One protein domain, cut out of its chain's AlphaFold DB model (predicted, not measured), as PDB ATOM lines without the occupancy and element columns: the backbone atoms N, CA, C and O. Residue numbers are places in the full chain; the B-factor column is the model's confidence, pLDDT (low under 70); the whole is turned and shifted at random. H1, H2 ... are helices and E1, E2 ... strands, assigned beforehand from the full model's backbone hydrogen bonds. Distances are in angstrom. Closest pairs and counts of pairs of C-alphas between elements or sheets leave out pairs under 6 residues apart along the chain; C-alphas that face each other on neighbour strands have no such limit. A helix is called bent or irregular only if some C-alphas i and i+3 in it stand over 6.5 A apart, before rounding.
ATOM      1  N   GLN A  38      81.650  47.540 332.691       87.25
ATOM      2  CA  GLN A  38      80.742  48.506 332.063       87.25
ATOM      3  C   GLN A  38      79.279  48.122 332.350       87.25
ATOM      4  O   GLN A  38      78.960  46.940 332.502       87.25
ATOM      5  N   GLY A  39      78.387  49.112 332.388       91.38
ATOM      6  CA  GLY A  39      76.938  48.936 332.259       91.38
ATOM      7  C   GLY A  39      76.404  49.906 331.207       91.38
ATOM      8  O   GLY A  39      76.954  50.998 331.068       91.38
ATOM      9  N   ALA A  40      75.374  49.519 330.453       94.56
ATOM     10  CA  ALA A  40      74.770  50.397 329.450       94.56
ATOM     11  C   ALA A  40      73.914  51.478 330.128       94.56
ATOM     12  O   ALA A  40      73.390  51.273 331.226       94.56
ATOM     13  N   ILE A  41      73.770  52.645 329.504       96.44
ATOM     14  CA  ILE A  41      72.850  53.667 330.017       96.44
ATOM     15  C   ILE A  41      71.398  53.234 329.766       96.44
ATOM     16  O   ILE A  41      71.128  52.383 328.921       96.44
ATOM     17  N   HIS A  42      70.438  53.791 330.506       96.19
ATOM     18  CA  HIS A  42      69.031  53.451 330.279       96.19
ATOM     19  C   HIS A  42      68.555  53.944 328.903       96.19
ATOM     20  O   HIS A  42      68.906  55.048 328.488       96.19
ATOM     21  N   SER A  43      67.643  53.205 328.263       95.50
ATOM     22  CA  SER A  43      66.997  53.631 327.009       95.50
ATOM     23  C   SER A  43      66.345  55.013 327.109       95.50
ATOM     24  O   SER A  43      66.498  55.845 326.223       95.50
ATOM     25  N   SER A  44      65.739  55.323 328.257       97.25
ATOM     26  CA  SER A  44      65.155  56.641 328.526       97.25
ATOM     27  C   SER A  44      66.164  57.790 328.511       97.25
ATOM     28  O   SER A  44      65.774  58.941 328.351       97.25
ATOM     29  N   VAL A  45      67.457  57.518 328.726       98.00
ATOM     30  CA  VAL A  45      68.493  58.546 328.575       98.00
ATOM     31  C   VAL A  45      68.650  58.885 327.097       98.00
ATOM     32  O   VAL A  45      68.675  60.065 326.759       98.00
ATOM     33  N   PHE A  46      68.670  57.884 326.210       97.06
ATOM     34  CA  PHE A  46      68.649  58.124 324.765       97.06
ATOM     35  C   PHE A  46      67.387  58.875 324.333       97.06
ATOM     36  O   PHE A  46      67.505  59.814 323.548       97.06
ATOM     37  N   ASP A  47      66.215  58.546 324.886       96.88
ATOM     38  CA  ASP A  47      64.967  59.270 324.598       96.88
ATOM     39  C   ASP A  47      65.072  60.757 324.972       96.88
ATOM     40  O   ASP A  47      64.721  61.634 324.180       96.88
ATOM     41  N   VAL A  48      65.607  61.059 326.162       97.81
ATOM     42  CA  VAL A  48      65.851  62.436 326.620       97.81
ATOM     43  C   VAL A  48      66.829  63.151 325.692       97.81
ATOM     44  O   VAL A  48      66.551  64.265 325.246       97.81
ATOM     45  N   LEU A  49      67.956  62.517 325.369       96.19
ATOM     46  CA  LEU A  49      68.967  63.089 324.484       96.19
ATOM     47  C   LEU A  49      68.369  63.404 323.104       96.19
ATOM     48  O   LEU A  49      68.395  64.555 322.666       96.19
ATOM     49  N   GLN A  50      67.741  62.429 322.452       94.38
ATOM     50  CA  GLN A  50      67.127  62.615 321.137       94.38
ATOM     51  C   GLN A  50      66.021  63.679 321.165       94.38
ATOM     52  O   GLN A  50      65.972  64.543 320.289       94.38
ATOM     53  N   SER A  51      65.169  63.687 322.195       94.38
ATOM     54  CA  SER A  51      64.103  64.687 322.341       94.38
ATOM     55  C   SER A  51      64.649  66.112 322.452       94.38
ATOM     56  O   SER A  51      64.117  67.038 321.837       94.38
ATOM     57  N   HIS A  52      65.734  66.314 323.198       94.69
ATOM     58  CA  HIS A  52      66.331  67.637 323.352       94.69
ATOM     59  C   HIS A  52      67.081  68.084 322.100       94.69
ATOM     60  O   HIS A  52      66.837  69.189 321.618       94.69
ATOM     61  N   PHE A  53      67.940  67.235 321.535       91.19
ATOM     62  CA  PHE A  53      68.751  67.601 320.371       91.19
ATOM     63  C   PHE A  53      67.941  67.671 319.061       91.19
ATOM     64  O   PHE A  53      68.293  68.458 318.181       91.19
ATOM     65  N   SER A  54      66.786  66.996 318.958       87.44
ATOM     66  CA  SER A  54      65.874  67.108 317.798       87.44
ATOM     67  C   SER A  54      65.296  68.509 317.577       87.44
ATOM     68  O   SER A  54      64.874  68.839 316.470       87.44
ATOM     69  N   LYS A  55      65.316  69.363 318.607       83.81
ATOM     70  CA  LYS A  55      64.866  70.762 318.529       83.81
ATOM     71  C   LYS A  55      65.847  71.659 317.770       83.81
ATOM     72  O   LYS A  55      65.498  72.786 317.425       83.81
ATOM     73  N   ILE A  56      67.075  71.190 317.534       83.06
ATOM     74  CA  ILE A  56      68.111  71.949 316.835       83.06
ATOM     75  C   ILE A  56      67.843  71.892 315.323       83.06
ATOM     76  O   ILE A  56      67.837  70.803 314.744       83.06
ATOM     77  N   PRO A  57      67.668  73.042 314.643       75.12
ATOM     78  CA  PRO A  57      67.413  73.061 313.207       75.12
ATOM     79  C   PRO A  57      68.559  72.422 312.410       75.12
ATOM     80  O   PRO A  57      69.726  72.770 312.603       75.12
ATOM     81  N   LYS A  68      66.775  62.455 309.468       60.00
ATOM     82  CA  LYS A  68      66.716  61.902 310.816       60.00
ATOM     83  C   LYS A  68      68.064  62.163 311.494       60.00
ATOM     84  O   LYS A  68      69.101  61.839 310.924       60.00
ATOM     85  N   GLN A  69      68.055  62.761 312.683       68.75
ATOM     86  CA  GLN A  69      69.265  62.868 313.494       68.75
ATOM     87  C   GLN A  69      69.747  61.458 313.818       68.75
ATOM     88  O   GLN A  69      69.032  60.688 314.463       68.75
ATOM     89  N   PHE A  70      70.935  61.106 313.338       79.44
ATOM     90  CA  PHE A  70      71.540  59.818 313.636       79.44
ATOM     91  C   PHE A  70      72.405  59.962 314.879       79.44
ATOM     92  O   PHE A  70      73.312  60.792 314.924       79.44
ATOM     93  N   TRP A  71      72.070  59.161 315.881       92.88
ATOM     94  CA  TRP A  71      72.874  58.966 317.072       92.88
ATOM     95  C   TRP A  71      73.684  57.688 316.908       92.88
ATOM     96  O   TRP A  71      73.151  56.674 316.451       92.88
ATOM     97  N   LEU A  72      74.952  57.756 317.294       95.44
ATOM     98  CA  LEU A  72      75.833  56.605 317.421       95.44
ATOM     99  C   LEU A  72      76.031  56.268 318.901       95.44
ATOM    100  O   LEU A  72      76.413  57.134 319.686       95.44
ATOM    101  N   GLU A  73      75.832  55.008 319.272       97.06
ATOM    102  CA  GLU A  73      76.365  54.462 320.526       97.06
ATOM    103  C   GLU A  73      77.832  54.084 320.323       97.06
ATOM    104  O   GLU A  73      78.152  53.165 319.578       97.06
ATOM    105  N   GLY A  74      78.748  54.809 320.950       97.12
ATOM    106  CA  GLY A  74      80.179  54.688 320.698       97.12
ATOM    107  C   GLY A  74      80.818  53.432 321.289       97.12
ATOM    108  O   GLY A  74      81.832  52.969 320.783       97.12
ATOM    109  N   PHE A  75      80.246  52.863 322.348       97.12
ATOM    110  CA  PHE A  75      80.791  51.680 323.018       97.12
ATOM    111  C   PHE A  75      79.669  50.730 323.420       97.12
ATOM    112  O   PHE A  75      79.183  50.767 324.551       97.12
ATOM    113  N   ALA A  76      79.283  49.855 322.498       96.38
ATOM    114  CA  ALA A  76      78.258  48.854 322.736       96.38
ATOM    115  C   ALA A  76      78.647  47.489 322.148       96.38
ATOM    116  O   ALA A  76      79.782  47.227 321.747       96.38
ATOM    117  N   SER A  77      77.673  46.595 322.139       96.00
ATOM    118  CA  SER A  77      77.715  45.259 321.568       96.00
ATOM    119  C   SER A  77      76.332  44.922 321.020       96.00
ATOM    120  O   SER A  77      75.343  45.510 321.473       96.00
ATOM    121  N   PRO A  78      76.212  43.901 320.159       96.06
ATOM    122  CA  PRO A  78      74.903  43.397 319.747       96.06
ATOM    123  C   PRO A  78      73.983  42.988 320.913       96.06
ATOM    124  O   PRO A  78      72.772  42.916 320.742       96.06
ATOM    125  N   PHE A  79      74.535  42.726 322.107       93.62
ATOM    126  CA  PHE A  79      73.764  42.335 323.289       93.62
ATOM    127  C   PHE A  79      73.243  43.500 324.134       93.62
ATOM    128  O   PHE A  79      72.379  43.277 324.987       93.62
ATOM    129  N   ASN A  80      73.788  44.710 323.983       94.06
ATOM    130  CA  ASN A  80      73.472  45.837 324.867       94.06
ATOM    131  C   ASN A  80      73.245  47.182 324.176       94.06
ATOM    132  O   ASN A  80      72.881  48.132 324.865       94.06
ATOM    133  N   ALA A  81      73.414  47.255 322.857       95.81
ATOM    134  CA  ALA A  81      73.059  48.437 322.091       95.81
ATOM    135  C   ALA A  81      71.557  48.743 322.216       95.81
ATOM    136  O   ALA A  81      70.710  47.850 322.144       95.81
ATOM    137  N   THR A  82      71.238  50.020 322.397       95.12
ATOM    138  CA  THR A  82      69.867  50.547 322.379       95.12
ATOM    139  C   THR A  82      69.498  51.094 320.997       95.12
ATOM    140  O   THR A  82      68.343  51.042 320.572       95.12
ATOM    141  N   LEU A  83      70.479  51.647 320.294       94.00
ATOM    142  CA  LEU A  83      70.385  52.274 318.992       94.00
ATOM    143  C   LEU A  83      70.727  51.266 317.889       94.00
ATOM    144  O   LEU A  83      71.557  50.378 318.071       94.00
ATOM    145  N   PRO A  84      70.151  51.432 316.688       91.50
ATOM    146  CA  PRO A  84      70.426  50.546 315.559       91.50
ATOM    147  C   PRO A  84      71.838  50.709 314.976       91.50
ATOM    148  O   PRO A  84      72.259  49.874 314.183       91.50
ATOM    149  N   ARG A  85      72.542  51.799 315.308       92.25
ATOM    150  CA  ARG A  85      73.923  52.054 314.892       92.25
ATOM    151  C   ARG A  85      74.775  52.240 316.133       92.25
ATOM    152  O   ARG A  85      74.547  53.162 316.916       92.25
ATOM    153  N   PHE A  86      75.767  51.378 316.276       96.44
ATOM    154  CA  PHE A  86      76.680  51.388 317.405       96.44
ATOM    155  C   PHE A  86      78.073  50.952 316.963       96.44
ATOM    156  O   PHE A  86      78.218  50.207 315.999       96.44
ATOM    157  N   ALA A  87      79.105  51.408 317.656       97.50
ATOM    158  CA  ALA A  87      80.447  50.871 317.526       97.50
ATOM    159  C   ALA A  87      80.673  49.782 318.586       97.50
ATOM    160  O   ALA A  87      80.135  49.839 319.695       97.50
ATOM    161  N   SER A  88      81.460  48.769 318.235       97.38
ATOM    162  CA  SER A  88      81.729  47.604 319.076       97.38
ATOM    163  C   SER A  88      83.175  47.120 318.950       97.38
ATOM    164  O   SER A  88      83.965  47.629 318.155       97.38
ATOM    165  N   ALA A  89      83.556  46.142 319.776       95.56
ATOM    166  CA  ALA A  89      84.932  45.649 319.837       95.56
ATOM    167  C   ALA A  89      85.321  44.736 318.657       95.56
ATOM    168  O   ALA A  89      86.503  44.679 318.307       95.56
ATOM    169  N   PHE A  90      84.358  44.025 318.054       96.94
ATOM    170  CA  PHE A  90      84.610  42.937 317.100       96.94
ATOM    171  C   PHE A  90      83.951  43.202 315.740       96.94
ATOM    172  O   PHE A  90      82.918  42.611 315.418       96.94
ATOM    173  N   PRO A  91      84.528  44.091 314.912       95.00
ATOM    174  CA  PRO A  91      83.935  44.465 313.632       95.00
ATOM    175  C   PRO A  91      83.871  43.308 312.629       95.00
ATOM    176  O   PRO A  91      83.068  43.369 311.709       95.00
ATOM    177  N   ASP A  92      84.677  42.254 312.802       96.00
ATOM    178  CA  ASP A  92      84.658  41.037 311.981       96.00
ATOM    179  C   ASP A  92      83.330  40.274 312.075       96.00
ATOM    180  O   ASP A  92      82.938  39.592 311.128       96.00
ATOM    181  N   LEU A  93      82.633  40.409 313.203       96.75
ATOM    182  CA  LEU A  93      81.443  39.632 313.530       96.75
ATOM    183  C   LEU A  93      80.220  40.514 313.785       96.75
ATOM    184  O   LEU A  93      79.133  40.240 313.279       96.75
ATOM    185  N   ASP A  94      80.396  41.591 314.544       97.88
ATOM    186  CA  ASP A  94      79.292  42.399 315.057       97.88
ATOM    187  C   ASP A  94      78.600  43.223 313.959       97.88
ATOM    188  O   ASP A  94      77.472  43.682 314.150       97.88
ATOM    189  N   TRP A  95      79.240  43.403 312.797       96.31
ATOM    190  CA  TRP A  95      78.656  44.118 311.657       96.31
ATOM    191  C   TRP A  95      77.375  43.442 311.148       96.31
ATOM    192  O   TRP A  95      76.450  44.126 310.708       96.31
ATOM    193  N   HIS A  96      77.270  42.114 311.289       95.50
ATOM    194  CA  HIS A  96      76.055  41.357 310.976       95.50
ATOM    195  C   HIS A  96      74.848  41.776 311.833       95.50
ATOM    196  O   HIS A  96      73.710  41.495 311.461       95.50
ATOM    197  N   PHE A  97      75.092  42.445 312.962       95.75
ATOM    198  CA  PHE A  97      74.093  42.836 313.955       95.75
ATOM    199  C   PHE A  97      73.992  44.359 314.143       95.75
ATOM    200  O   PHE A  97      73.395  44.815 315.114       95.75
ATOM    201  N   GLY A  98      74.553  45.153 313.223       93.88
ATOM    202  CA  GLY A  98      74.422  46.617 313.222       93.88
ATOM    203  C   GLY A  98      75.644  47.396 313.711       93.88
ATOM    204  O   GLY A  98      75.593  48.628 313.744       93.88
ATOM    205  N   SER A  99      76.753  46.720 314.045       96.56
ATOM    206  CA  SER A  99      77.999  47.421 314.374       96.56
ATOM    207  C   SER A  99      78.555  48.176 313.165       96.56
ATOM    208  O   SER A  99      78.600  47.642 312.056       96.56
ATOM    209  N   VAL A 100      79.024  49.405 313.388       95.31
ATOM    210  CA  VAL A 100      79.673  50.251 312.369       95.31
ATOM    211  C   VAL A 100      81.201  50.239 312.457       95.31
ATOM    212  O   VAL A 100      81.863  51.017 311.777       95.31
ATOM    213  N   GLY A 101      81.778  49.377 313.297       96.00
ATOM    214  CA  GLY A 101      83.221  49.308 313.513       96.00
ATOM    215  C   GLY A 101      83.621  49.569 314.961       96.00
ATOM    216  O   GLY A 101      82.801  49.491 315.871       96.00
ATOM    217  N   ARG A 102      84.900  49.891 315.177       96.81
ATOM    218  CA  ARG A 102      85.438  50.279 316.491       96.81
ATOM    219  C   ARG A 102      85.371  51.793 316.644       96.81
ATOM    220  O   ARG A 102      85.716  52.504 315.708       96.81
ATOM    221  N   PHE A 103      85.052  52.286 317.841       97.06
ATOM    222  CA  PHE A 103      84.982  53.726 318.138       97.06
ATOM    223  C   PHE A 103      86.218  54.507 317.672       97.06
ATOM    224  O   PHE A 103      86.107  55.571 317.068       97.06
ATOM    225  N   LEU A 104      87.405  53.952 317.942       95.88
ATOM    226  CA  LEU A 104      88.696  54.568 317.621       95.88
ATOM    227  C   LEU A 104      88.990  54.608 316.111       95.88
ATOM    228  O   LEU A 104      89.838  55.381 315.679       95.88
ATOM    229  N   ASP A 105      88.263  53.821 315.317       93.75
ATOM    230  CA  ASP A 105      88.378  53.788 313.858       93.75
ATOM    231  C   ASP A 105      87.273  54.621 313.175       93.75
ATOM    232  O   ASP A 105      87.312  54.822 311.962       93.75
ATOM    233  N   CYS A 106      86.276  55.110 313.924       87.56
ATOM    234  CA  CYS A 106      85.160  55.871 313.366       87.56
ATOM    235  C   CYS A 106      85.608  57.255 312.860       87.56
ATOM    236  O   CYS A 106      86.283  58.012 313.566       87.56
ATOM    237  N   SER A 107      85.162  57.618 311.652       78.50
ATOM    238  CA  SER A 107      85.281  58.975 311.098       78.50
ATOM    239  C   SER A 107      84.274  59.963 311.696       78.50
ATOM    240  O   SER A 107      84.530  61.161 311.631       78.50
ATOM    241  N   PHE A 108      83.199  59.454 312.318       82.62
ATOM    242  CA  PHE A 108      82.037  60.195 312.826       82.62
ATOM    243  C   PHE A 108      81.360  61.042 311.747       82.62
ATOM    244  O   PHE A 108      81.460  62.268 311.732       82.62
ATOM    245  N   ASP A 109      80.632  60.365 310.857       72.12
ATOM    246  CA  ASP A 109      79.741  61.028 309.898       72.12
ATOM    247  C   ASP A 109      78.429  61.486 310.580       72.12
ATOM    248  O   ASP A 109      77.656  62.269 310.028       72.12
ATOM    249  N   GLU A 110      78.155  60.978 311.787       75.50
ATOM    250  CA  GLU A 110      77.028  61.352 312.634       75.50
ATOM    251  C   GLU A 110      77.260  62.677 313.364       75.50
ATOM    252  O   GLU A 110      78.353  62.991 313.822       75.50
ATOM    253  N   GLU A 111      76.177  63.423 313.577       86.44
ATOM    254  CA  GLU A 111      76.227  64.669 314.344       86.44
ATOM    255  C   GLU A 111      76.281  64.428 315.865       86.44
ATOM    256  O   GLU A 111      76.770  65.282 316.612       86.44
ATOM    257  N   TYR A 112      75.793  63.271 316.331       94.56
ATOM    258  CA  TYR A 112      75.637  62.952 317.751       94.56
ATOM    259  C   TYR A 112      76.198  61.571 318.089       94.56
ATOM    260  O   TYR A 112      75.851  60.575 317.453       94.56
ATOM    261  N   CYS A 113      77.005  61.498 319.145       97.19
ATOM    262  CA  CYS A 113      77.510  60.241 319.679       97.19
ATOM    263  C   CYS A 113      77.396  60.203 321.205       97.19
ATOM    264  O   CYS A 113      77.814  61.126 321.902       97.19
ATOM    265  N   GLU A 114      76.832  59.124 321.731       98.00
ATOM    266  CA  GLU A 114      76.952  58.759 323.138       98.00
ATOM    267  C   GLU A 114      78.218  57.914 323.307       98.00
ATOM    268  O   GLU A 114      78.472  57.029 322.497       98.00
ATOM    269  N   ALA A 115      79.045  58.201 324.310       97.62
ATOM    270  CA  ALA A 115      80.283  57.470 324.549       97.62
ATOM    271  C   ALA A 115      80.403  57.065 326.021       97.62
ATOM    272  O   ALA A 115      80.864  57.837 326.862       97.62
ATOM    273  N   ASN A 116      80.036  55.823 326.315       97.12
ATOM    274  CA  ASN A 116      80.200  55.183 327.618       97.12
ATOM    275  C   ASN A 116      81.246  54.062 327.524       97.12
ATOM    276  O   ASN A 116      80.865  52.907 327.366       97.12
ATOM    277  N   PRO A 117      82.559  54.356 327.539       95.19
ATOM    278  CA  PRO A 117      83.584  53.330 327.367       95.19
ATOM    279  C   PRO A 117      83.611  52.340 328.542       95.19
ATOM    280  O   PRO A 117      83.267  52.709 329.667       95.19
ATOM    281  N   PRO A 118      84.120  51.108 328.343       91.75
ATOM    282  CA  PRO A 118      84.527  50.258 329.456       91.75
ATOM    283  C   PRO A 118      85.455  51.021 330.407       91.75
ATOM    284  O   PRO A 118      86.344  51.752 329.960       91.75
ATOM    285  N   PHE A 119      85.298  50.818 331.716       85.00
ATOM    286  CA  PHE A 119      86.028  51.543 332.764       85.00
ATOM    287  C   PHE A 119      87.455  51.010 332.948       85.00
ATOM    288  O   PHE A 119      87.888  50.634 334.034       85.00
ATOM    289  N   THR A 120      88.189  50.960 331.841       85.00
ATOM    290  CA  THR A 120      89.601  50.602 331.756       85.00
ATOM    291  C   THR A 120      90.384  51.868 331.408       85.00
ATOM    292  O   THR A 120      90.112  52.457 330.360       85.00
ATOM    293  N   PRO A 121      91.371  52.297 332.219       83.62
ATOM    294  CA  PRO A 121      92.020  53.596 332.039       83.62
ATOM    295  C   PRO A 121      92.613  53.817 330.645       83.62
ATOM    296  O   PRO A 121      92.451  54.897 330.087       83.62
ATOM    297  N   GLY A 122      93.239  52.790 330.055       88.88
ATOM    298  CA  GLY A 122      93.800  52.879 328.704       88.88
ATOM    299  C   GLY A 122      92.740  53.127 327.626       88.88
ATOM    300  O   GLY A 122      92.954  53.944 326.737       88.88
ATOM    301  N   ILE A 123      91.568  52.489 327.740       92.06
ATOM    302  CA  ILE A 123      90.450  52.700 326.807       92.06
ATOM    303  C   ILE A 123      89.844  54.089 327.014       92.06
ATOM    304  O   ILE A 123      89.582  54.790 326.043       92.06
ATOM    305  N   MET A 124      89.658  54.515 328.267       92.44
ATOM    306  CA  MET A 124      89.138  55.850 328.580       92.44
ATOM    307  C   MET A 124      90.062  56.963 328.072       92.44
ATOM    308  O   MET A 124      89.579  57.963 327.550       92.44
ATOM    309  N   LEU A 125      91.382  56.798 328.202       92.62
ATOM    310  CA  LEU A 125      92.353  57.742 327.654       92.62
ATOM    311  C   LEU A 125      92.305  57.772 326.125       92.62
ATOM    312  O   LEU A 125      92.149  58.846 325.556       92.62
ATOM    313  N   ALA A 126      92.355  56.608 325.473       95.12
ATOM    314  CA  ALA A 126      92.283  56.524 324.016       95.12
ATOM    315  C   ALA A 126      90.979  57.128 323.463       95.12
ATOM    316  O   ALA A 126      90.998  57.821 322.451       95.12
ATOM    317  N   MET A 127      89.855  56.909 324.152       96.56
ATOM    318  CA  MET A 127      88.565  57.528 323.842       96.56
ATOM    319  C   MET A 127      88.645  59.054 323.939       96.56
ATOM    320  O   MET A 127      88.246  59.734 323.001       96.56
ATOM    321  N   ALA A 128      89.222  59.595 325.018       96.38
ATOM    322  CA  ALA A 128      89.332  61.039 325.217       96.38
ATOM    323  C   ALA A 128      90.244  61.699 324.167       96.38
ATOM    324  O   ALA A 128      89.894  62.752 323.624       96.38
ATOM    325  N   ASP A 129      91.377  61.069 323.850       96.00
ATOM    326  CA  ASP A 129      92.314  61.538 322.826       96.00
ATOM    327  C   ASP A 129      91.659  61.511 321.436       96.00
ATOM    328  O   ASP A 129      91.684  62.510 320.711       96.00
ATOM    329  N   HIS A 130      90.991  60.408 321.080       97.00
ATOM    330  CA  HIS A 130      90.285  60.283 319.803       97.00
ATOM    331  C   HIS A 130      89.144  61.291 319.671       97.00
ATOM    332  O   HIS A 130      89.083  62.022 318.685       97.00
ATOM    333  N   THR A 131      88.283  61.402 320.684       97.31
ATOM    334  CA  THR A 131      87.195  62.388 320.713       97.31
ATOM    335  C   THR A 131      87.725  63.811 320.556       97.31
ATOM    336  O   THR A 131      87.151  64.593 319.800       97.31
ATOM    337  N   THR A 132      88.848  64.147 321.201       96.75
ATOM    338  CA  THR A 132      89.494  65.459 321.044       96.75
ATOM    339  C   THR A 132      89.954  65.686 319.606       96.75
ATOM    340  O   THR A 132      89.627  66.718 319.021       96.75
ATOM    341  N   ASN A 133      90.640  64.714 319.002       96.31
ATOM    342  CA  ASN A 133      91.116  64.808 317.619       96.31
ATOM    343  C   ASN A 133      89.960  64.929 316.614       96.31
ATOM    344  O   ASN A 133      90.039  65.685 315.645       96.31
ATOM    345  N   VAL A 134      88.865  64.196 316.824       96.31
ATOM    346  CA  VAL A 134      87.673  64.275 315.968       96.31
ATOM    347  C   VAL A 134      86.986  65.637 316.129       96.31
ATOM    348  O   VAL A 134      86.629  66.250 315.127       96.31
ATOM    349  N   LEU A 135      86.854  66.159 317.353       97.19
ATOM    350  CA  LEU A 135      86.282  67.491 317.588       97.19
ATOM    351  C   LEU A 135      87.127  68.609 316.971       97.19
ATOM    352  O   LEU A 135      86.558  69.542 316.414       97.19
ATOM    353  N   GLN A 136      88.458  68.495 317.009       96.81
ATOM    354  CA  GLN A 136      89.364  69.423 316.322       96.81
ATOM    355  C   GLN A 136      89.184  69.389 314.804       96.81
ATOM    356  O   GLN A 136      89.151  70.438 314.165       96.81
ATOM    357  N   ARG A 137      89.023  68.199 314.213       95.62
ATOM    358  CA  ARG A 137      88.694  68.079 312.785       95.62
ATOM    359  C   ARG A 137      87.343  68.713 312.468       95.62
ATOM    360  O   ARG A 137      87.266  69.520 311.554       95.62
ATOM    361  N   ALA A 138      86.313  68.434 313.267       94.56
ATOM    362  CA  ALA A 138      84.991  69.031 313.085       94.56
ATOM    363  C   ALA A 138      85.004  70.566 313.219       94.56
ATOM    364  O   ALA A 138      84.274  71.261 312.514       94.56
ATOM    365  N   ASP A 139      85.843  71.102 314.105       96.06
ATOM    366  CA  ASP A 139      86.088  72.537 314.242       96.06
ATOM    367  C   ASP A 139      86.712  73.123 312.963       96.06
ATOM    368  O   ASP A 139      86.140  74.027 312.352       96.06
ATOM    369  N   ASN A 140      87.812  72.526 312.488       96.12
ATOM    370  CA  ASN A 140      88.499  72.935 311.259       96.12
ATOM    371  C   ASN A 140      87.593  72.858 310.020       96.12
ATOM    372  O   ASN A 140      87.587  73.770 309.192       96.12
ATOM    373  N   ASP A 141      86.795  71.795 309.919       94.12
ATOM    374  CA  ASP A 141      85.879  71.558 308.802       94.12
ATOM    375  C   ASP A 141      84.565  72.342 308.947       94.12
ATOM    376  O   ASP A 141      83.710  72.320 308.055       94.12
ATOM    377  N   ASN A 142      84.383  73.052 310.067       92.06
ATOM    378  CA  ASN A 142      83.166  73.773 310.416       92.06
ATOM    379  C   ASN A 142      81.923  72.873 310.254       92.06
ATOM    380  O   ASN A 142      80.936  73.229 309.591       92.06
ATOM    381  N   THR A 143      81.974  71.684 310.856       91.00
ATOM    382  CA  THR A 143      80.886  70.702 310.927       91.00
ATOM    383  C   THR A 143      80.323  70.621 312.344       91.00
ATOM    384  O   THR A 143      80.904  71.122 313.308       91.00
ATOM    385  N   ARG A 144      79.106  70.082 312.473       91.94
ATOM    386  CA  ARG A 144      78.466  69.896 313.777       91.94
ATOM    387  C   ARG A 144      78.782  68.501 314.280       91.94
ATOM    388  O   ARG A 144      78.465  67.525 313.617       91.94
ATOM    389  N   LEU A 145      79.350  68.453 315.473       94.81
ATOM    390  CA  LEU A 145      79.591  67.230 316.213       94.81
ATOM    391  C   LEU A 145      79.391  67.472 317.707       94.81
ATOM    392  O   LEU A 145      79.899  68.465 318.248       94.81
ATOM    393  N   THR A 146      78.644  66.572 318.343       96.88
ATOM    394  CA  THR A 146      78.389  66.529 319.786       96.88
ATOM    395  C   THR A 146      78.653  65.123 320.319       96.88
ATOM    396  O   THR A 146      78.036  64.161 319.869       96.88
ATOM    397  N   PHE A 147      79.510  65.023 321.332       98.31
ATOM    398  CA  PHE A 147      79.662  63.829 322.155       98.31
ATOM    399  C   PHE A 147      78.978  64.020 323.508       98.31
ATOM    400  O   PHE A 147      79.127  65.063 324.148       98.31
ATOM    401  N   VAL A 148      78.276  62.987 323.964       98.44
ATOM    402  CA  VAL A 148      77.794  62.842 325.339       98.44
ATOM    403  C   VAL A 148      78.593  61.714 325.971       98.44
ATOM    404  O   VAL A 148      78.294  60.541 325.767       98.44
ATOM    405  N   VAL A 149      79.649  62.073 326.698       98.31
ATOM    406  CA  VAL A 149      80.562  61.110 327.316       98.31
ATOM    407  C   VAL A 149      80.074  60.760 328.717       98.31
ATOM    408  O   VAL A 149      79.834  61.661 329.519       98.31
ATOM    409  N   VAL A 150      79.966  59.470 329.030       97.12
ATOM    410  CA  VAL A 150      79.542  58.954 330.339       97.12
ATOM    411  C   VAL A 150      80.687  58.153 330.946       97.12
ATOM    412  O   VAL A 150      81.033  57.079 330.467       97.12
ATOM    413  N   VAL A 151      81.304  58.680 332.003       94.25
ATOM    414  CA  VAL A 151      82.481  58.069 332.646       94.25
ATOM    415  C   VAL A 151      82.416  58.198 334.168       94.25
ATOM    416  O   VAL A 151      81.763  59.111 334.676       94.25
ATOM    417  N   PRO A 152      83.116  57.344 334.936       90.62
ATOM    418  CA  PRO A 152      83.261  57.537 336.372       90.62
ATOM    419  C   PRO A 152      83.881  58.903 336.680       90.62
ATOM    420  O   PRO A 152      84.809  59.356 336.008       90.62
ATOM    421  N   SER A 153      83.378  59.573 337.713       88.19
ATOM    422  CA  SER A 153      83.898  60.876 338.130       88.19
ATOM    423  C   SER A 153      85.246  60.709 338.827       88.19
ATOM    424  O   SER A 153      85.372  59.904 339.749       88.19
ATOM    425  N   ALA A 154      86.241  61.511 338.444       80.62
ATOM    426  CA  ALA A 154      87.596  61.451 339.007       80.62
ATOM    427  C   ALA A 154      87.992  62.728 339.781       80.62
ATOM    428  O   ALA A 154      89.176  63.056 339.913       80.62
ATOM    429  N   ASP A 155      86.999  63.452 340.309       64.81
ATOM    430  CA  ASP A 155      87.153  64.826 340.814       64.81
ATOM    431  C   ASP A 155      87.732  64.947 342.241       64.81
ATOM    432  O   ASP A 155      87.790  66.024 342.837       64.81
ATOM    433  N   ASN A 156      88.209  63.848 342.827       54.28
ATOM    434  CA  ASN A 156      88.692  63.869 344.205       54.28
ATOM    435  C   ASN A 156      90.104  64.467 344.332       54.28
ATOM    436  O   ASN A 156      91.108  63.858 343.966       54.28
ATOM    437  N   LYS A 157      90.164  65.633 344.993       49.41
ATOM    438  CA  LYS A 157      91.357  66.246 345.617       49.41
ATOM    439  C   LYS A 157      91.850  65.505 346.879       49.41
ATOM    440  O   LYS A 157      92.745  65.996 347.559       49.41
ATOM    441  N   LYS A 158      91.267  64.357 347.235       52.50
ATOM    442  CA  LYS A 158      91.607  63.597 348.447       52.50
ATOM    443  C   LYS A 158      91.803  62.116 348.120       52.50
ATOM    444  O   LYS A 158      90.818  61.403 347.966       52.50
ATOM    445  N   ASN A 159      93.058  61.671 347.999       47.72
ATOM    446  CA  ASN A 159      93.594  60.553 348.789       47.72
ATOM    447  C   ASN A 159      95.068  60.249 348.477       47.72
ATOM    448  O   ASN A 159      95.556  60.431 347.368       47.72
ATOM    449  N   THR A 160      95.748  59.808 349.530       46.31
ATOM    450  CA  THR A 160      97.185  59.882 349.822       46.31
ATOM    451  C   THR A 160      97.929  58.546 349.690       46.31
ATOM    452  O   THR A 160      98.998  58.399 350.275       46.31
ATOM    453  N   ASN A 161      97.409  57.569 348.940       50.81
ATOM    454  CA  ASN A 161      98.036  56.242 348.840       50.81
ATOM    455  C   ASN A 161      98.690  56.027 347.468       50.81
ATOM    456  O   ASN A 161      98.074  56.268 346.431       50.81
ATOM    457  N   LYS A 162      99.962  55.602 347.484       52.31
ATOM    458  CA  LYS A 162     100.888  55.609 346.336       52.31
ATOM    459  C   LYS A 162     100.712  54.444 345.345       52.31
ATOM    460  O   LYS A 162     101.173  54.574 344.216       52.31
ATOM    461  N   ASP A 163     100.008  53.370 345.709       48.09
ATOM    462  CA  ASP A 163     100.032  52.113 344.935       48.09
ATOM    463  C   ASP A 163      98.872  51.937 343.929       48.09
ATOM    464  O   ASP A 163      98.954  51.118 343.022       48.09
ATOM    465  N   GLU A 164      97.823  52.769 343.987       51.25
ATOM    466  CA  GLU A 164      96.750  52.823 342.966       51.25
ATOM    467  C   GLU A 164      97.023  53.877 341.867       51.25
ATOM    468  O   GLU A 164      96.124  54.270 341.118       51.25
ATOM    469  N   ALA A 165      98.256  54.386 341.794       58.41
ATOM    470  CA  ALA A 165      98.559  55.658 341.149       58.41
ATOM    471  C   ALA A 165      98.349  55.668 339.630       58.41
ATOM    472  O   ALA A 165      97.770  56.625 339.139       58.41
ATOM    473  N   VAL A 166      98.764  54.644 338.876       56.94
ATOM    474  CA  VAL A 166      98.772  54.711 337.394       56.94
ATOM    475  C   VAL A 166      97.367  54.593 336.796       56.94
ATOM    476  O   VAL A 166      96.966  55.416 335.979       56.94
ATOM    477  N   VAL A 167      96.581  53.613 337.252       57.66
ATOM    478  CA  VAL A 167      95.185  53.403 336.817       57.66
ATOM    479  C   VAL A 167      94.334  54.627 337.158       57.66
ATOM    480  O   VAL A 167      93.572  55.109 336.319       57.66
ATOM    481  N   LYS A 168      94.511  55.182 338.366       68.81
ATOM    482  CA  LYS A 168      93.841  56.426 338.766       68.81
ATOM    483  C   LYS A 168      94.370  57.633 338.001       68.81
ATOM    484  O   LYS A 168      93.578  58.514 337.689       68.81
ATOM    485  N   HIS A 169      95.660  57.673 337.671       72.44
ATOM    486  CA  HIS A 169      96.265  58.771 336.925       72.44
ATOM    487  C   HIS A 169      95.706  58.862 335.510       72.44
ATOM    488  O   HIS A 169      95.235  59.930 335.142       72.44
ATOM    489  N   GLU A 170      95.677  57.769 334.744       75.88
ATOM    490  CA  GLU A 170      95.172  57.803 333.363       75.88
ATOM    491  C   GLU A 170      93.663  58.074 333.305       75.88
ATOM    492  O   GLU A 170      93.215  58.890 332.500       75.88
ATOM    493  N   ALA A 171      92.873  57.481 334.209       77.31
ATOM    494  CA  ALA A 171      91.442  57.780 334.312       77.31
ATOM    495  C   ALA A 171      91.181  59.238 334.739       77.31
ATOM    496  O   ALA A 171      90.261  59.888 334.247       77.31
ATOM    497  N   GLN A 172      92.005  59.787 335.636       83.62
ATOM    498  CA  GLN A 172      91.904  61.184 336.049       83.62
ATOM    499  C   GLN A 172      92.396  62.145 334.964       83.62
ATOM    500  O   GLN A 172      91.837  63.229 334.815       83.62
ATOM    501  N   LYS A 173      93.426  61.767 334.209       86.81
ATOM    502  CA  LYS A 173      93.966  62.536 333.090       86.81
ATOM    503  C   LYS A 173      92.934  62.652 331.977       86.81
ATOM    504  O   LYS A 173      92.662  63.771 331.555       86.81
ATOM    505  N   SER A 174      92.320  61.540 331.571       90.38
ATOM    506  CA  SER A 174      91.261  61.530 330.555       90.38
ATOM    507  C   SER A 174      90.010  62.283 331.016       90.38
ATOM    508  O   SER A 174      89.455  63.083 330.270       90.38
ATOM    509  N   PHE A 175      89.602  62.123 332.279       91.94
ATOM    510  CA  PHE A 175      88.518  62.917 332.861       91.94
ATOM    511  C   PHE A 175      88.821  64.424 332.820       91.94
ATOM    512  O   PHE A 175      88.018  65.213 332.320       91.94
ATOM    513  N   ARG A 176      89.992  64.832 333.327       91.75
ATOM    514  CA  ARG A 176      90.387  66.245 333.388       91.75
ATOM    515  C   ARG A 176      90.519  66.849 331.997       91.75
ATOM    516  O   ARG A 176      90.019  67.951 331.811       91.75
ATOM    517  N   SER A 177      91.136  66.144 331.045       93.75
ATOM    518  CA  SER A 177      91.321  66.650 329.681       93.75
ATOM    519  C   SER A 177      89.986  66.958 329.007       93.75
ATOM    520  O   SER A 177      89.861  68.000 328.367       93.75
ATOM    521  N   MET A 178      88.969  66.118 329.216       96.12
ATOM    522  CA  MET A 178      87.624  66.361 328.699       96.12
ATOM    523  C   MET A 178      86.928  67.525 329.407       96.12
ATOM    524  O   MET A 178      86.417  68.414 328.733       96.12
ATOM    525  N   VAL A 179      86.922  67.570 330.745       95.88
ATOM    526  CA  VAL A 179      86.225  68.636 331.494       95.88
ATOM    527  C   VAL A 179      86.858  70.010 331.258       95.88
ATOM    528  O   VAL A 179      86.131  70.996 331.147       95.88
ATOM    529  N   SER A 180      88.189  70.091 331.143       95.38
ATOM    530  CA  SER A 180      88.904  71.341 330.848       95.38
ATOM    531  C   SER A 180      88.996  71.668 329.355       95.38
ATOM    532  O   SER A 180      89.610  72.672 328.993       95.38
ATOM    533  N   SER A 181      88.452  70.818 328.481       97.38
ATOM    534  CA  SER A 181      88.500  71.025 327.035       97.38
ATOM    535  C   SER A 181      87.738  72.284 326.630       97.38
ATOM    536  O   SER A 181      86.664  72.574 327.159       97.38
ATOM    537  N   VAL A 182      88.232  72.988 325.609       97.25
ATOM    538  CA  VAL A 182      87.508  74.104 324.970       97.25
ATOM    539  C   VAL A 182      86.175  73.662 324.357       97.25
ATOM    540  O   VAL A 182      85.261  74.475 324.201       97.25
ATOM    541  N   TYR A 183      86.053  72.368 324.050       98.31
ATOM    542  CA  TYR A 183      84.834  71.754 323.538       98.31
ATOM    543  C   TYR A 183      83.841  71.385 324.646       98.31
ATOM    544  O   TYR A 183      82.688  71.103 324.340       98.31
ATOM    545  N   CYS A 184      84.228  71.405 325.925       98.25
ATOM    546  CA  CYS A 184      83.313  71.115 327.026       98.25
ATOM    547  C   CYS A 184      82.281  72.234 327.184       98.25
ATOM    548  O   CYS A 184      82.606  73.372 327.530       98.25
ATOM    549  N   THR A 185      81.011  71.920 326.923       97.12
ATOM    550  CA  THR A 185      79.905  72.880 327.051       97.12
ATOM    551  C   THR A 185      79.065  72.643 328.295       97.12
ATOM    552  O   THR A 185      78.448  73.584 328.805       97.12
ATOM    553  N   LYS A 186      79.056  71.412 328.812       97.62
ATOM    554  CA  LYS A 186      78.317  71.045 330.017       97.62
ATOM    555  C   LYS A 186      78.965  69.846 330.703       97.62
ATOM    556  O   LYS A 186      79.311  68.867 330.055       97.62
ATOM    557  N   HIS A 187      79.040  69.899 332.027       97.62
ATOM    558  CA  HIS A 187      79.393  68.766 332.879       97.62
ATOM    559  C   HIS A 187      78.291  68.571 333.920       97.62
ATOM    560  O   HIS A 187      77.869  69.526 334.574       97.62
ATOM    561  N   ILE A 188      77.782  67.344 334.020       97.62
ATOM    562  CA  ILE A 188      76.745  66.937 334.966       97.62
ATOM    563  C   ILE A 188      77.315  65.793 335.795       97.62
ATOM    564  O   ILE A 188      77.619  64.727 335.266       97.62
ATOM    565  N   ILE A 218      78.713  63.007 333.297       98.19
ATOM    566  CA  ILE A 218      78.205  63.176 331.943       98.19
ATOM    567  C   ILE A 218      78.814  64.468 331.413       98.19
ATOM    568  O   ILE A 218      78.564  65.548 331.957       98.19
ATOM    569  N   ILE A 219      79.649  64.353 330.388       98.44
ATOM    570  CA  ILE A 219      80.403  65.463 329.811       98.44
ATOM    571  C   ILE A 219      79.907  65.661 328.382       98.44
ATOM    572  O   ILE A 219      80.042  64.776 327.539       98.44
ATOM    573  N   ILE A 220      79.318  66.823 328.113       98.50
ATOM    574  CA  ILE A 220      78.877  67.205 326.775       98.50
ATOM    575  C   ILE A 220      80.018  67.979 326.116       98.50
ATOM    576  O   ILE A 220      80.368  69.081 326.551       98.50
ATOM    577  N   LEU A 221      80.592  67.385 325.072       98.56
ATOM    578  CA  LEU A 221      81.668  67.960 324.273       98.56
ATOM    579  C   LEU A 221      81.121  68.328 322.893       98.56
ATOM    580  O   LEU A 221      80.543  67.484 322.212       98.56
ATOM    581  N   GLN A 222      81.281  69.577 322.468       97.88
ATOM    582  CA  GLN A 222      80.709  70.082 321.223       97.88
ATOM    583  C   GLN A 222      81.730  70.881 320.425       97.88
ATOM    584  O   GLN A 222      82.385  71.782 320.950       97.88
ATOM    585  N   SER A 223      81.781  70.605 319.124       97.12
ATOM    586  CA  SER A 223      82.406  71.500 318.141       97.12
ATOM    587  C   SER A 223      81.804  72.918 318.239       97.12
ATOM    588  O   SER A 223      80.630  73.069 318.614       97.12
ATOM    589  N   PRO A 224      82.534  73.984 317.861       96.81
ATOM    590  CA  PRO A 224      82.016  75.349 317.953       96.81
ATOM    591  C   PRO A 224      80.736  75.571 317.144       96.81
ATOM    592  O   PRO A 224      79.828  76.265 317.610       96.81
ATOM    593  N   LYS A 225      80.604  74.932 315.974       93.81
ATOM    594  CA  LYS A 225      79.370  74.989 315.179       93.81
ATOM    595  C   LYS A 225      78.209  74.288 315.883       93.81
ATOM    596  O   LYS A 225      77.121  74.859 315.932       93.81
ATOM    597  N   ALA A 226      78.422  73.106 316.472       93.75
ATOM    598  CA  ALA A 226      77.379  72.433 317.249       93.75
ATOM    599  C   ALA A 226      76.948  73.268 318.463       93.75
ATOM    600  O   ALA A 226      75.756  73.412 318.703       93.75
ATOM    601  N   LYS A 227      77.890  73.903 319.170       94.94
ATOM    602  CA  LYS A 227      77.588  74.821 320.280       94.94
ATOM    603  C   LYS A 227      76.787  76.046 319.827       94.94
ATOM    604  O   LYS A 227      75.846  76.442 320.504       94.94
ATOM    605  N   LYS A 228      77.144  76.647 318.685       93.31
ATOM    606  CA  LYS A 228      76.490  77.853 318.145       93.31
ATOM    607  C   LYS A 228      75.005  77.639 317.839       93.31
ATOM    608  O   LYS A 228      74.207  78.534 318.092       93.31
ATOM    609  N   TYR A 229      74.660  76.485 317.273       89.38
ATOM    610  CA  TYR A 229      73.275  76.110 316.956       89.38
ATOM    611  C   TYR A 229      72.633  75.229 318.032       89.38
ATOM    612  O   TYR A 229      71.484  74.824 317.883       89.38
ATOM    613  N   GLY A 230      73.388  74.906 319.078       87.94
ATOM    614  CA  GLY A 230      72.996  73.986 320.124       87.94
ATOM    615  C   GLY A 230      71.948  74.566 321.061       87.94
ATOM    616  O   GLY A 230      71.385  75.641 320.863       87.94
ATOM    617  N   LEU A 231      71.694  73.817 322.120       90.56
ATOM    618  CA  LEU A 231      70.706  74.172 323.122       90.56
ATOM    619  C   LEU A 231      71.150  75.409 323.912       90.56
ATOM    620  O   LEU A 231      72.282  75.489 324.395       90.56
ATOM    621  N   ASP A 232      70.240  76.369 324.068       92.31
ATOM    622  CA  ASP A 232      70.478  77.550 324.895       92.31
ATOM    623  C   ASP A 232      70.599  77.200 326.392       92.31
ATOM    624  O   ASP A 232      70.399  76.063 326.824       92.31
ATOM    625  N   LYS A 233      70.902  78.201 327.226       92.88
ATOM    626  CA  LYS A 233      71.088  78.011 328.674       92.88
ATOM    627  C   LYS A 233      69.857  77.432 329.384       92.88
ATOM    628  O   LYS A 233      70.025  76.680 330.343       92.88
ATOM    629  N   THR A 234      68.647  77.798 328.968       94.25
ATOM    630  CA  THR A 234      67.398  77.324 329.579       94.25
ATOM    631  C   THR A 234      67.155  75.870 329.198       94.25
ATOM    632  O   THR A 234      66.962  75.026 330.073       94.25
TER     633      THR A 234
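What this domain is: This is residues 38 to 57, 68 to 188 and 218 to 234 of the 266 residues of the protein "PCIF1_WW domain-containing protein" of Fragilariopsis cylindrus CCMP1102 (UniProt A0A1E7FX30). A twisted sheet of five strands has H3 and H4 side by side over one face and H1 over the other; H5 sits beside the strands on the face of H3 and H4. H2 and the loops joining it to E1 and E2 form a small lobe past the E1 edge, and residues 157 to 165, of which 165 belongs to H4, stick out from the body. The printed part has 158 residues, with elements H1 E1 H2 E2 H3 E3 H4 E4 E5 H5; the mixed sheet runs E1 E2 E3 E5 E4. The class is mixed helices and strands, and the whole is compact, radius of gyration of the C-alphas 15.8 A, spanning 50 by 40 by 31 A.

How they stand to each other: H1, residues 43 to 53, is on the sheet of E1, residues 71 to 73, E2, 112 to 115, E3, 146 to 152, E5, 218 to 222, and E4, 184 to 188; its closest C-alphas to E1 are those of Gln 50 and Trp 71, 7.9 A apart. E1 and E2 are parallel, with N 72 and O 112 at 3.0 A. H2, residues 91 to 97, is not on the sheet and is only just irregular: C-alphas 92 and 95 are 6.8 A apart. E2 and E3 are parallel, with N 148 and O 113 at 2.8 A. H3, residues 121 to 140, runs along the strands, at 17 degrees to E3 on the local plane, with a height of 9.8 A over the sheet. E3 and E5 are antiparallel, with N 147 and O 221 at 2.8 A. H4, residues 165 to 179, lies on the same face and touches H3, closest at the C-alphas of Pro 121 and Ala 171, 4.8 A, at a shallow tilt of 22 degrees, the same way. E5 and E4 are antiparallel, with N 220 and O 186 at 2.8 A. H5, residues 224 to 229, is over none of the strands and close to but not clearly touching H3, with the C-alphas of Asp 139 and Pro 224 6.2 A apart. E1, H2, E2 and E2, H3, E3 are strand-helix-strand units, two parallel neighbour strands with a helix between; E3, H4, E4 is a split one, with E5 between its strands; these three crossovers are right-handed. In H1, H3, H4 and H5 every O i to N i+4 pair is within hydrogen-bond range; in H2 0 of 3 are, beside 2 of 4 O i to N i+3 pairs.

Where its parts are: H1 begins at C-alpha 43, (66.997, 53.631, 327.009), and is 15.6 A long. H3 is 28.6 A, E3 19.5 A and H4 20.3 A long. H5 ends at C-alpha 229, (73.275, 76.110, 316.956).

The domain as a whole: The C-alphas of Pro 57 and Lys 162 are the two farthest apart, 50.2 A. Residues 58 to 67 and 189 to 217 are not printed, with C-alpha gaps of 11.4 A and 5.0 A. The links E1 to H2, H2 to E2 and E3 to H4 are long. Residues 68 to 69 and 155 to 168 have pLDDT under 70.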